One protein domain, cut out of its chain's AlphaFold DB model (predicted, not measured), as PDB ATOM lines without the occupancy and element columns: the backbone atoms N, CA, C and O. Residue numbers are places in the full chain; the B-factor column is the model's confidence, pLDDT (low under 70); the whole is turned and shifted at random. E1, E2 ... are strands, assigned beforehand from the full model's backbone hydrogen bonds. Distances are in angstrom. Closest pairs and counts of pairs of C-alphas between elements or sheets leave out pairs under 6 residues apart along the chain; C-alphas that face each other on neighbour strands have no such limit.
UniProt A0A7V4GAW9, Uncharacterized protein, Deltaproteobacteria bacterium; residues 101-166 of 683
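AT A GLANCE: This is residues 101 to 166 of the 683 residues of an uncharacterized protein of Deltaproteobacteria bacterium (UniProt A0A7V4GAW9). With little regular structure, the domain is a long two-stranded hairpin arm, E1 and E2, leading into a looped head with a small hairpin, E3 and E4, and a long unnamed stretch, residues 137 to 166. The 66 printed residues have no named helix and four strands, E1 to E4 along the chain, in two antiparallel two-stranded sheets; the class is all strand, with 23 residues in named elements. It is loose, radius of gyration of the C-alphas 14.5 A, spanning 52 by 19 by 15 A.

HOW THE PARTS SIT: E1, residues 101 to 107, and E2, residues 110 to 117, form an antiparallel hairpin at 160 degrees; N 103 and O 114 are 2.8 A apart, within hydrogen-bond range. The closest C-alphas of E2 and E3, residues 126 to 129, are Leu 117 and Cys 128, 6.1 A apart. E3 and E4, residues 133 to 136, form an antiparallel hairpin at 139 degrees, with N 127 and O 135 at 2.9 A. E1 is apart from E3 and E4.

IN THESE COORDINATES: E1 begins at C-alpha 101 (208.561, 234.827, 219.243) and measures 19.7 A; E2 measures 23.0 A. E4 ends at C-alpha 136 (206.780, 227.935, 201.072).

THE WHOLE: The farthest C-alphas, Ala 108 and Thr 160, are 52.4 A apart. The printed part has no cut and no long link. Mean pLDDT of the printed part is 83.4; residue 108 is under 70.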
ATOM      1  N   THR A 101     208.425 233.946 218.087       84.62
ATOM      2  CA  THR A 101     208.561 234.827 219.243       84.62
ATOM      3  C   THR A 101     209.032 233.985 220.410       84.62
ATOM      4  O   THR A 101     208.332 233.053 220.819       84.62
ATOM      5  N   ASP A 102     210.204 234.327 220.932       83.75
ATOM      6  CA  ASP A 102     210.855 233.588 222.004       83.75
ATOM      7  C   ASP A 102     210.507 234.190 223.361       83.75
ATOM      8  O   ASP A 102     210.744 235.370 223.626       83.75
ATOM      9  N   ALA A 103     209.940 233.367 224.235       84.50
ATOM     10  CA  ALA A 103     209.583 233.742 225.589       84.50
ATOM     11  C   ALA A 103     210.449 232.979 226.594       84.50
ATOM     12  O   ALA A 103     210.497 231.744 226.614       84.50
ATOM     13  N   CYS A 104     211.110 233.730 227.473       82.94
ATOM     14  CA  CYS A 104     211.854 233.179 228.593       82.94
ATOM     15  C   CYS A 104     211.025 233.281 229.871       82.94
ATOM     16  O   CYS A 104     210.593 234.368 230.250       82.94
ATOM     17  N   THR A 105     210.822 232.160 230.563       83.88
ATOM     18  CA  THR A 105     210.221 232.168 231.905       83.88
ATOM     19  C   THR A 105     211.281 231.848 232.950       83.88
ATOM     20  O   THR A 105     211.803 230.728 232.997       83.88
ATOM     21  N   ALA A 106     211.595 232.829 233.798       77.81
ATOM     22  CA  ALA A 106     212.576 232.688 234.865       77.81
ATOM     23  C   ALA A 106     212.026 231.859 236.038       77.81
ATOM     24  O   ALA A 106     210.873 231.963 236.453       77.81
ATOM     25  N   THR A 107     212.897 231.051 236.626       72.25
ATOM     26  CA  THR A 107     212.732 230.416 237.939       72.25
ATOM     27  C   THR A 107     213.943 230.782 238.795       72.25
ATOM     28  O   THR A 107     214.956 231.227 238.267       72.25
ATOM     29  N   ALA A 108     213.886 230.551 240.108       69.94
ATOM     30  CA  ALA A 108     214.899 231.033 241.059       69.94
ATOM     31  C   ALA A 108     216.375 230.687 240.732       69.94
ATOM     32  O   ALA A 108     217.267 231.313 241.293       69.94
ATOM     33  N   THR A 109     216.653 229.687 239.884       72.69
ATOM     34  CA  THR A 109     218.019 229.326 239.449       72.69
ATOM     35  C   THR A 109     218.106 228.828 237.996       72.69
ATOM     36  O   THR A 109     219.114 228.233 237.617       72.69
ATOM     37  N   SER A 110     217.043 228.951 237.198       76.56
ATOM     38  CA  SER A 110     216.986 228.410 235.828       76.56
ATOM     39  C   SER A 110     215.934 229.127 234.990       76.56
ATOM     40  O   SER A 110     215.112 229.852 235.536       76.56
ATOM     41  N   TYR A 111     215.902 228.879 233.689       81.81
ATOM     42  CA  TYR A 111     214.836 229.356 232.817       81.81
ATOM     43  C   TYR A 111     214.289 228.222 231.952       81.81
ATOM     44  O   TYR A 111     214.965 227.212 231.733       81.81
ATOM     45  N   THR A 112     213.058 228.385 231.479       84.06
ATOM     46  CA  THR A 112     212.482 227.568 230.406       84.06
ATOM     47  C   THR A 112     212.255 228.435 229.178       84.06
ATOM     48  O   THR A 112     211.740 229.546 229.310       84.06
ATOM     49  N   CYS A 113     212.620 227.913 228.005       83.50
ATOM     50  CA  CYS A 113     212.363 228.548 226.715       83.50
ATOM     51  C   CYS A 113     211.036 228.055 226.149       83.50
ATOM     52  O   CYS A 113     210.819 226.841 226.067       83.50
ATOM     53  N   GLU A 114     210.198 228.980 225.710       85.81
ATOM     54  CA  GLU A 114     209.056 228.693 224.854       85.81
ATOM     55  C   GLU A 114     209.227 229.463 223.541       85.81
ATOM     56  O   GLU A 114     209.353 230.683 223.551       85.81
ATOM     57  N   HIS A 115     209.262 228.737 222.423       83.06
ATOM     58  CA  HIS A 115     209.391 229.298 221.077       83.06
ATOM     59  C   HIS A 115     208.025 229.193 220.401       83.06
ATOM     60  O   HIS A 115     207.587 228.093 220.046       83.06
ATOM     61  N   ILE A 116     207.311 230.312 220.289       81.00
ATOM     62  CA  ILE A 116     205.953 230.340 219.736       81.00
ATOM     63  C   ILE A 116     206.045 230.686 218.252       81.00
ATOM     64  O   ILE A 116     206.606 231.719 217.889       81.00
ATOM     65  N   LEU A 117     205.501 229.825 217.388       82.44
ATOM     66  CA  LEU A 117     205.469 230.060 215.944       82.44
ATOM     67  C   LEU A 117     204.522 231.218 215.618       82.44
ATOM     68  O   LEU A 117     203.347 231.188 215.978       82.44
ATOM     69  N   VAL A 118     205.019 232.210 214.883       81.12
ATOM     70  CA  VAL A 118     204.228 233.344 214.402       81.12
ATOM     71  C   VAL A 118     204.179 233.280 212.883       81.12
ATOM     72  O   VAL A 118     204.966 233.904 212.175       81.12
ATOM     73  N   HIS A 119     203.231 232.508 212.352       80.25
ATOM     74  CA  HIS A 119     203.083 232.322 210.905       80.25
ATOM     75  C   HIS A 119     202.878 233.648 210.149       80.25
ATOM     76  O   HIS A 119     203.343 233.792 209.025       80.25
ATOM     77  N   THR A 120     202.257 234.650 210.780       76.12
ATOM     78  CA  THR A 120     202.062 235.997 210.215       76.12
ATOM     79  C   THR A 120     203.332 236.848 210.155       76.12
ATOM     80  O   THR A 120     203.332 237.878 209.483       76.12
ATOM     81  N   ALA A 121     204.416 236.444 210.827       83.94
ATOM     82  CA  ALA A 121     205.723 237.087 210.696       83.94
ATOM     83  C   ALA A 121     206.415 236.717 209.373       83.94
ATOM     84  O   ALA A 121     207.390 237.360 208.980       83.94
ATOM     85  N   CYS A 122     205.904 235.699 208.676       82.69
ATOM     86  CA  CYS A 122     206.389 235.306 207.369       82.69
ATOM     87  C   CYS A 122     205.744 236.115 206.232       82.69
ATOM     88  O   CYS A 122     204.606 236.575 206.356       82.69
ATOM     89  N   PRO A 123     206.461 236.296 205.107       83.19
ATOM     90  CA  PRO A 123     205.893 236.825 203.873       83.19
ATOM     91  C   PRO A 123     204.636 236.068 203.418       83.19
ATOM     92  O   PRO A 123     204.394 234.921 203.788       83.19
ATOM     93  N   GLU A 124     203.837 236.711 202.566       78.56
ATOM     94  CA  GLU A 124     202.643 236.094 201.981       78.56
ATOM     95  C   GLU A 124     202.994 234.749 201.305       78.56
ATOM     96  O   GLU A 124     203.949 234.679 200.533       78.56
ATOM     97  N   PHE A 125     202.200 233.707 201.582       81.06
ATOM     98  CA  PHE A 125     202.380 232.314 201.122       81.06
ATOM     99  C   PHE A 125     203.520 231.508 201.774       81.06
ATOM    100  O   PHE A 125     203.851 230.420 201.292       81.06
ATOM    101  N   GLU A 126     204.074 231.989 202.886       85.94
ATOM    102  CA  GLU A 126     205.033 231.247 203.703       85.94
ATOM    103  C   GLU A 126     204.464 230.945 205.099       85.94
ATOM    104  O   GLU A 126     203.704 231.726 205.669       85.94
ATOM    105  N   LEU A 127     204.840 229.793 205.657       84.12
ATOM    106  CA  LEU A 127     204.543 229.409 207.038       84.12
ATOM    107  C   LEU A 127     205.847 229.290 207.825       84.12
ATOM    108  O   LEU A 127     206.861 228.816 207.305       84.12
ATOM    109  N   CYS A 128     205.810 229.698 209.091       83.94
ATOM    110  CA  CYS A 128     206.934 229.535 209.995       83.94
ATOM    111  C   CYS A 128     207.140 228.065 210.365       83.94
ATOM    112  O   CYS A 128     206.202 227.377 210.769       83.94
ATOM    113  N   ARG A 129     208.383 227.583 210.278       83.62
ATOM    114  CA  ARG A 129     208.781 226.282 210.819       83.62
ATOM    115  C   ARG A 129     209.865 226.408 211.894       83.62
ATOM    116  O   ARG A 129     210.822 227.149 211.669       83.62
ATOM    117  N   PRO A 130     209.789 225.606 212.978       76.06
ATOM    118  CA  PRO A 130     210.727 225.682 214.104       76.06
ATOM    119  C   PRO A 130     212.202 225.444 213.744       76.06
ATOM    120  O   PRO A 130     213.089 225.774 214.516       76.06
ATOM    121  N   ASP A 131     212.481 224.789 212.616       81.81
ATOM    122  CA  ASP A 131     213.819 224.322 212.244       81.81
ATOM    123  C   ASP A 131     214.476 225.118 211.108       81.81
ATOM    124  O   ASP A 131     215.684 225.002 210.894       81.81
ATOM    125  N   VAL A 132     213.696 225.897 210.359       82.75
ATOM    126  CA  VAL A 132     214.152 226.550 209.117       82.75
ATOM    127  C   VAL A 132     213.651 227.984 208.941       82.75
ATOM    128  O   VAL A 132     214.183 228.694 208.091       82.75
ATOM    129  N   GLY A 133     212.673 228.429 209.732       82.44
ATOM    130  CA  GLY A 133     212.029 229.727 209.568       82.44
ATOM    131  C   GLY A 133     210.944 229.722 208.499       82.44
ATOM    132  O   GLY A 133     210.263 228.712 208.312       82.44
ATOM    133  N   CYS A 134     210.738 230.857 207.834       87.00
ATOM    134  CA  CYS A 134     209.675 231.009 206.843       87.00
ATOM    135  C   CYS A 134     209.949 230.183 205.588       87.00
ATOM    136  O   CYS A 134     211.012 230.304 204.972       87.00
ATOM    137  N   ILE A 135     208.995 229.324 205.226       86.69
ATOM    138  CA  ILE A 135     209.093 228.469 204.044       86.69
ATOM    139  C   ILE A 135     207.782 228.417 203.263       86.69
ATOM    140  O   ILE A 135     206.689 228.407 203.831       86.69
ATOM    141  N   GLU A 136     207.900 228.282 201.945       88.25
ATOM    142  CA  GLU A 136     206.780 227.935 201.072       88.25
ATOM    143  C   GLU A 136     206.431 226.446 201.240       88.25
ATOM    144  O   GLU A 136     207.271 225.564 201.020       88.25
ATOM    145  N   ILE A 137     205.180 226.146 201.605       86.00
ATOM    146  CA  ILE A 137     204.681 224.769 201.749       86.00
ATOM    147  C   ILE A 137     203.649 224.491 200.646       86.00
ATOM    148  O   ILE A 137     202.565 225.077 200.676       86.00
ATOM    149  N   PRO A 138     203.949 223.607 199.672       88.44
ATOM    150  CA  PRO A 138     202.995 223.216 198.640       88.44
ATOM    151  C   PRO A 138     201.831 222.401 199.203       88.44
ATOM    152  O   PRO A 138     202.042 221.482 199.991       88.44
ATOM    153  N   CYS A 139     200.622 222.672 198.722       87.69
ATOM    154  CA  CYS A 139     199.390 222.030 199.174       87.69
ATOM    155  C   CYS A 139     198.426 221.750 198.012       87.69
ATOM    156  O   CYS A 139     198.441 222.431 196.983       87.69
ATOM    157  N   ALA A 140     197.571 220.737 198.177       87.88
ATOM    158  CA  ALA A 140     196.452 220.444 197.283       87.88
ATOM    159  C   ALA A 140     195.097 220.755 197.941       87.88
ATOM    160  O   ALA A 140     194.167 221.177 197.249       87.88
ATOM    161  N   THR A 141     194.983 220.572 199.258       88.69
ATOM    162  CA  THR A 141     193.818 220.946 200.074       88.69
ATOM    163  C   THR A 141     194.254 221.682 201.339       88.69
ATOM    164  O   THR A 141     195.415 221.621 201.727       88.69
ATOM    165  N   SER A 142     193.336 222.394 202.001       86.81
ATOM    166  CA  SER A 142     193.652 223.087 203.263       86.81
ATOM    167  C   SER A 142     194.081 222.122 204.372       86.81
ATOM    168  O   SER A 142     194.925 222.479 205.179       86.81
ATOM    169  N   GLU A 143     193.600 220.877 204.362       87.06
ATOM    170  CA  GLU A 143     194.073 219.822 205.270       87.06
ATOM    171  C   GLU A 143     195.566 219.484 205.109       87.06
ATOM    172  O   GLU A 143     196.152 218.932 206.032       87.06
ATOM    173  N   ASP A 144     196.194 219.803 203.967       86.19
ATOM    174  CA  ASP A 144     197.644 219.622 203.794       86.19
ATOM    175  C   ASP A 144     198.454 220.706 204.532       86.19
ATOM    176  O   ASP A 144     199.650 220.528 204.764       86.19
ATOM    177  N   CYS A 145     197.809 221.830 204.861       85.69
ATOM    178  CA  CYS A 145     198.402 222.977 205.548       85.69
ATOM    179  C   CYS A 145     198.127 222.988 207.051       85.69
ATOM    180  O   CYS A 145     198.896 223.595 207.787       85.69
ATOM    181  N   ASP A 146     197.044 222.335 207.472       85.06
ATOM    182  CA  ASP A 146     196.569 222.280 208.852       85.06
ATOM    183  C   ASP A 146     197.620 221.617 209.757       85.06
ATOM    184  O   ASP A 146     197.944 220.429 209.622       85.06
ATOM    185  N   ASN A 147     198.191 222.404 210.667       77.56
ATOM    186  CA  ASN A 147     199.228 221.949 211.588       77.56
ATOM    187  C   ASN A 147     198.645 221.282 212.862       77.56
ATOM    188  O   ASN A 147     199.402 220.780 213.700       77.56
ATOM    189  N   GLY A 148     197.310 221.238 212.997       78.31
ATOM    190  CA  GLY A 148     196.582 220.711 214.153       78.31
ATOM    191  C   GLY A 148     196.479 221.665 215.353       78.31
ATOM    192  O   GLY A 148     195.981 221.254 216.404       78.31
ATOM    193  N   ASN A 149     196.943 222.909 215.227       79.25
ATOM    194  CA  ASN A 149     196.879 223.971 216.226       79.25
ATOM    195  C   ASN A 149     195.938 225.098 215.775       79.25
ATOM    196  O   ASN A 149     196.354 226.220 215.537       79.25
ATOM    197  N   ASP A 150     194.632 224.842 215.765       83.06
ATOM    198  CA  ASP A 150     193.624 225.832 215.346       83.06
ATOM    199  C   ASP A 150     193.680 227.189 216.095       83.06
ATOM    200  O   ASP A 150     193.099 228.176 215.641       83.06
ATOM    201  N   CYS A 151     194.372 227.263 217.238       82.06
ATOM    202  CA  CYS A 151     194.507 228.473 218.046       82.06
ATOM    203  C   CYS A 151     195.416 229.545 217.432       82.06
ATOM    204  O   CYS A 151     195.160 230.732 217.642       82.06
ATOM    205  N   ASP A 152     196.448 229.156 216.677       75.75
ATOM    206  CA  ASP A 152     197.293 230.110 215.939       75.75
ATOM    207  C   ASP A 152     196.688 230.511 214.579       75.75
ATOM    208  O   ASP A 152     197.197 231.410 213.909       75.75
ATOM    209  N   GLY A 153     195.519 229.947 214.261       81.94
ATOM    210  CA  GLY A 153     194.713 230.265 213.097       81.94
ATOM    211  C   GLY A 153     194.811 229.176 212.044       81.94
ATOM    212  O   GLY A 153     195.846 228.997 211.414       81.94
ATOM    213  N   ARG A 154     193.678 228.522 211.771       86.31
ATOM    214  CA  ARG A 154     193.609 227.410 210.818       86.31
ATOM    215  C   ARG A 154     194.165 227.782 209.443       86.31
ATOM    216  O   ARG A 154     193.611 228.645 208.750       86.31
ATOM    217  N   GLU A 155     195.221 227.095 209.029       88.00
ATOM    218  CA  GLU A 155     195.882 227.361 207.761       88.00
ATOM    219  C   GLU A 155     195.054 226.878 206.570       88.00
ATOM    220  O   GLU A 155     194.335 225.876 206.612       88.00
ATOM    221  N   THR A 156     195.150 227.609 205.461       88.69
ATOM    222  CA  THR A 156     194.389 227.298 204.248       88.69
ATOM    223  C   THR A 156     195.287 227.191 203.032       88.69
ATOM    224  O   THR A 156     196.274 227.908 202.896       88.69
ATOM    225  N   CYS A 157     194.932 226.297 202.112       90.06
ATOM    226  CA  CYS A 157     195.641 226.179 200.848       90.06
ATOM    227  C   CYS A 157     195.113 227.215 199.852       90.06
ATOM    228  O   CYS A 157     193.914 227.235 199.553       90.06
ATOM    229  N   HIS A 158     195.984 228.063 199.299       89.06
ATOM    230  CA  HIS A 158     195.551 229.041 198.305       89.06
ATOM    231  C   HIS A 158     195.119 228.331 197.005       89.06
ATOM    232  O   HIS A 158     195.944 227.680 196.356       89.06
ATOM    233  N   PRO A 159     193.864 228.492 196.543       83.38
ATOM    234  CA  PRO A 159     193.261 227.614 195.534       83.38
ATOM    235  C   PRO A 159     193.892 227.720 194.139       83.38
ATOM    236  O   PRO A 159     193.698 226.830 193.311       83.38
ATOM    237  N   THR A 160     194.623 228.800 193.848       85.44
ATOM    238  CA  THR A 160     195.295 228.993 192.551       85.44
ATOM    239  C   THR A 160     196.816 228.987 192.623       85.44
ATOM    240  O   THR A 160     197.452 228.803 191.590       85.44
ATOM    241  N   VAL A 161     197.402 229.210 193.804       87.31
ATOM    242  CA  VAL A 161     198.867 229.258 193.985       87.31
ATOM    243  C   VAL A 161     199.380 227.905 194.487       87.31
ATOM    244  O   VAL A 161     200.488 227.518 194.134       87.31
ATOM    245  N   GLY A 162     198.553 227.144 195.215       88.25
ATOM    246  CA  GLY A 162     198.922 225.829 195.739       88.25
ATOM    247  C   GLY A 162     199.952 225.905 196.864       88.25
ATOM    248  O   GLY A 162     200.734 224.972 197.015       88.25
ATOM    249  N   LEU A 163     199.975 227.015 197.607       90.06
ATOM    250  CA  LEU A 163     200.821 227.234 198.780       90.06
ATOM    251  C   LEU A 163     199.953 227.502 200.012       90.06
ATOM    252  O   LEU A 163     198.856 228.066 199.892       90.06
ATOM    253  N   CYS A 164     200.441 227.083 201.176       88.19
ATOM    254  CA  CYS A 164     199.771 227.295 202.450       88.19
ATOM    255  C   CYS A 164     199.799 228.763 202.883       88.19
ATOM    256  O   CYS A 164     200.794 229.461 202.713       88.19
ATOM    257  N   MET A 165     198.691 229.216 203.460       86.88
ATOM    258  CA  MET A 165     198.525 230.548 204.031       86.88
ATOM    259  C   MET A 165     198.159 230.424 205.503       86.88
ATOM    260  O   MET A 165     197.277 229.632 205.850       86.88
ATOM    261  N   ALA A 166     198.803 231.242 206.335       82.12
ATOM    262  CA  ALA A 166     198.493 231.357 207.752       82.12
ATOM    263  C   ALA A 166     197.028 231.764 207.962       82.12
ATOM    264  O   ALA A 166     196.514 232.644 207.260       82.12
TER     265      ALA A 166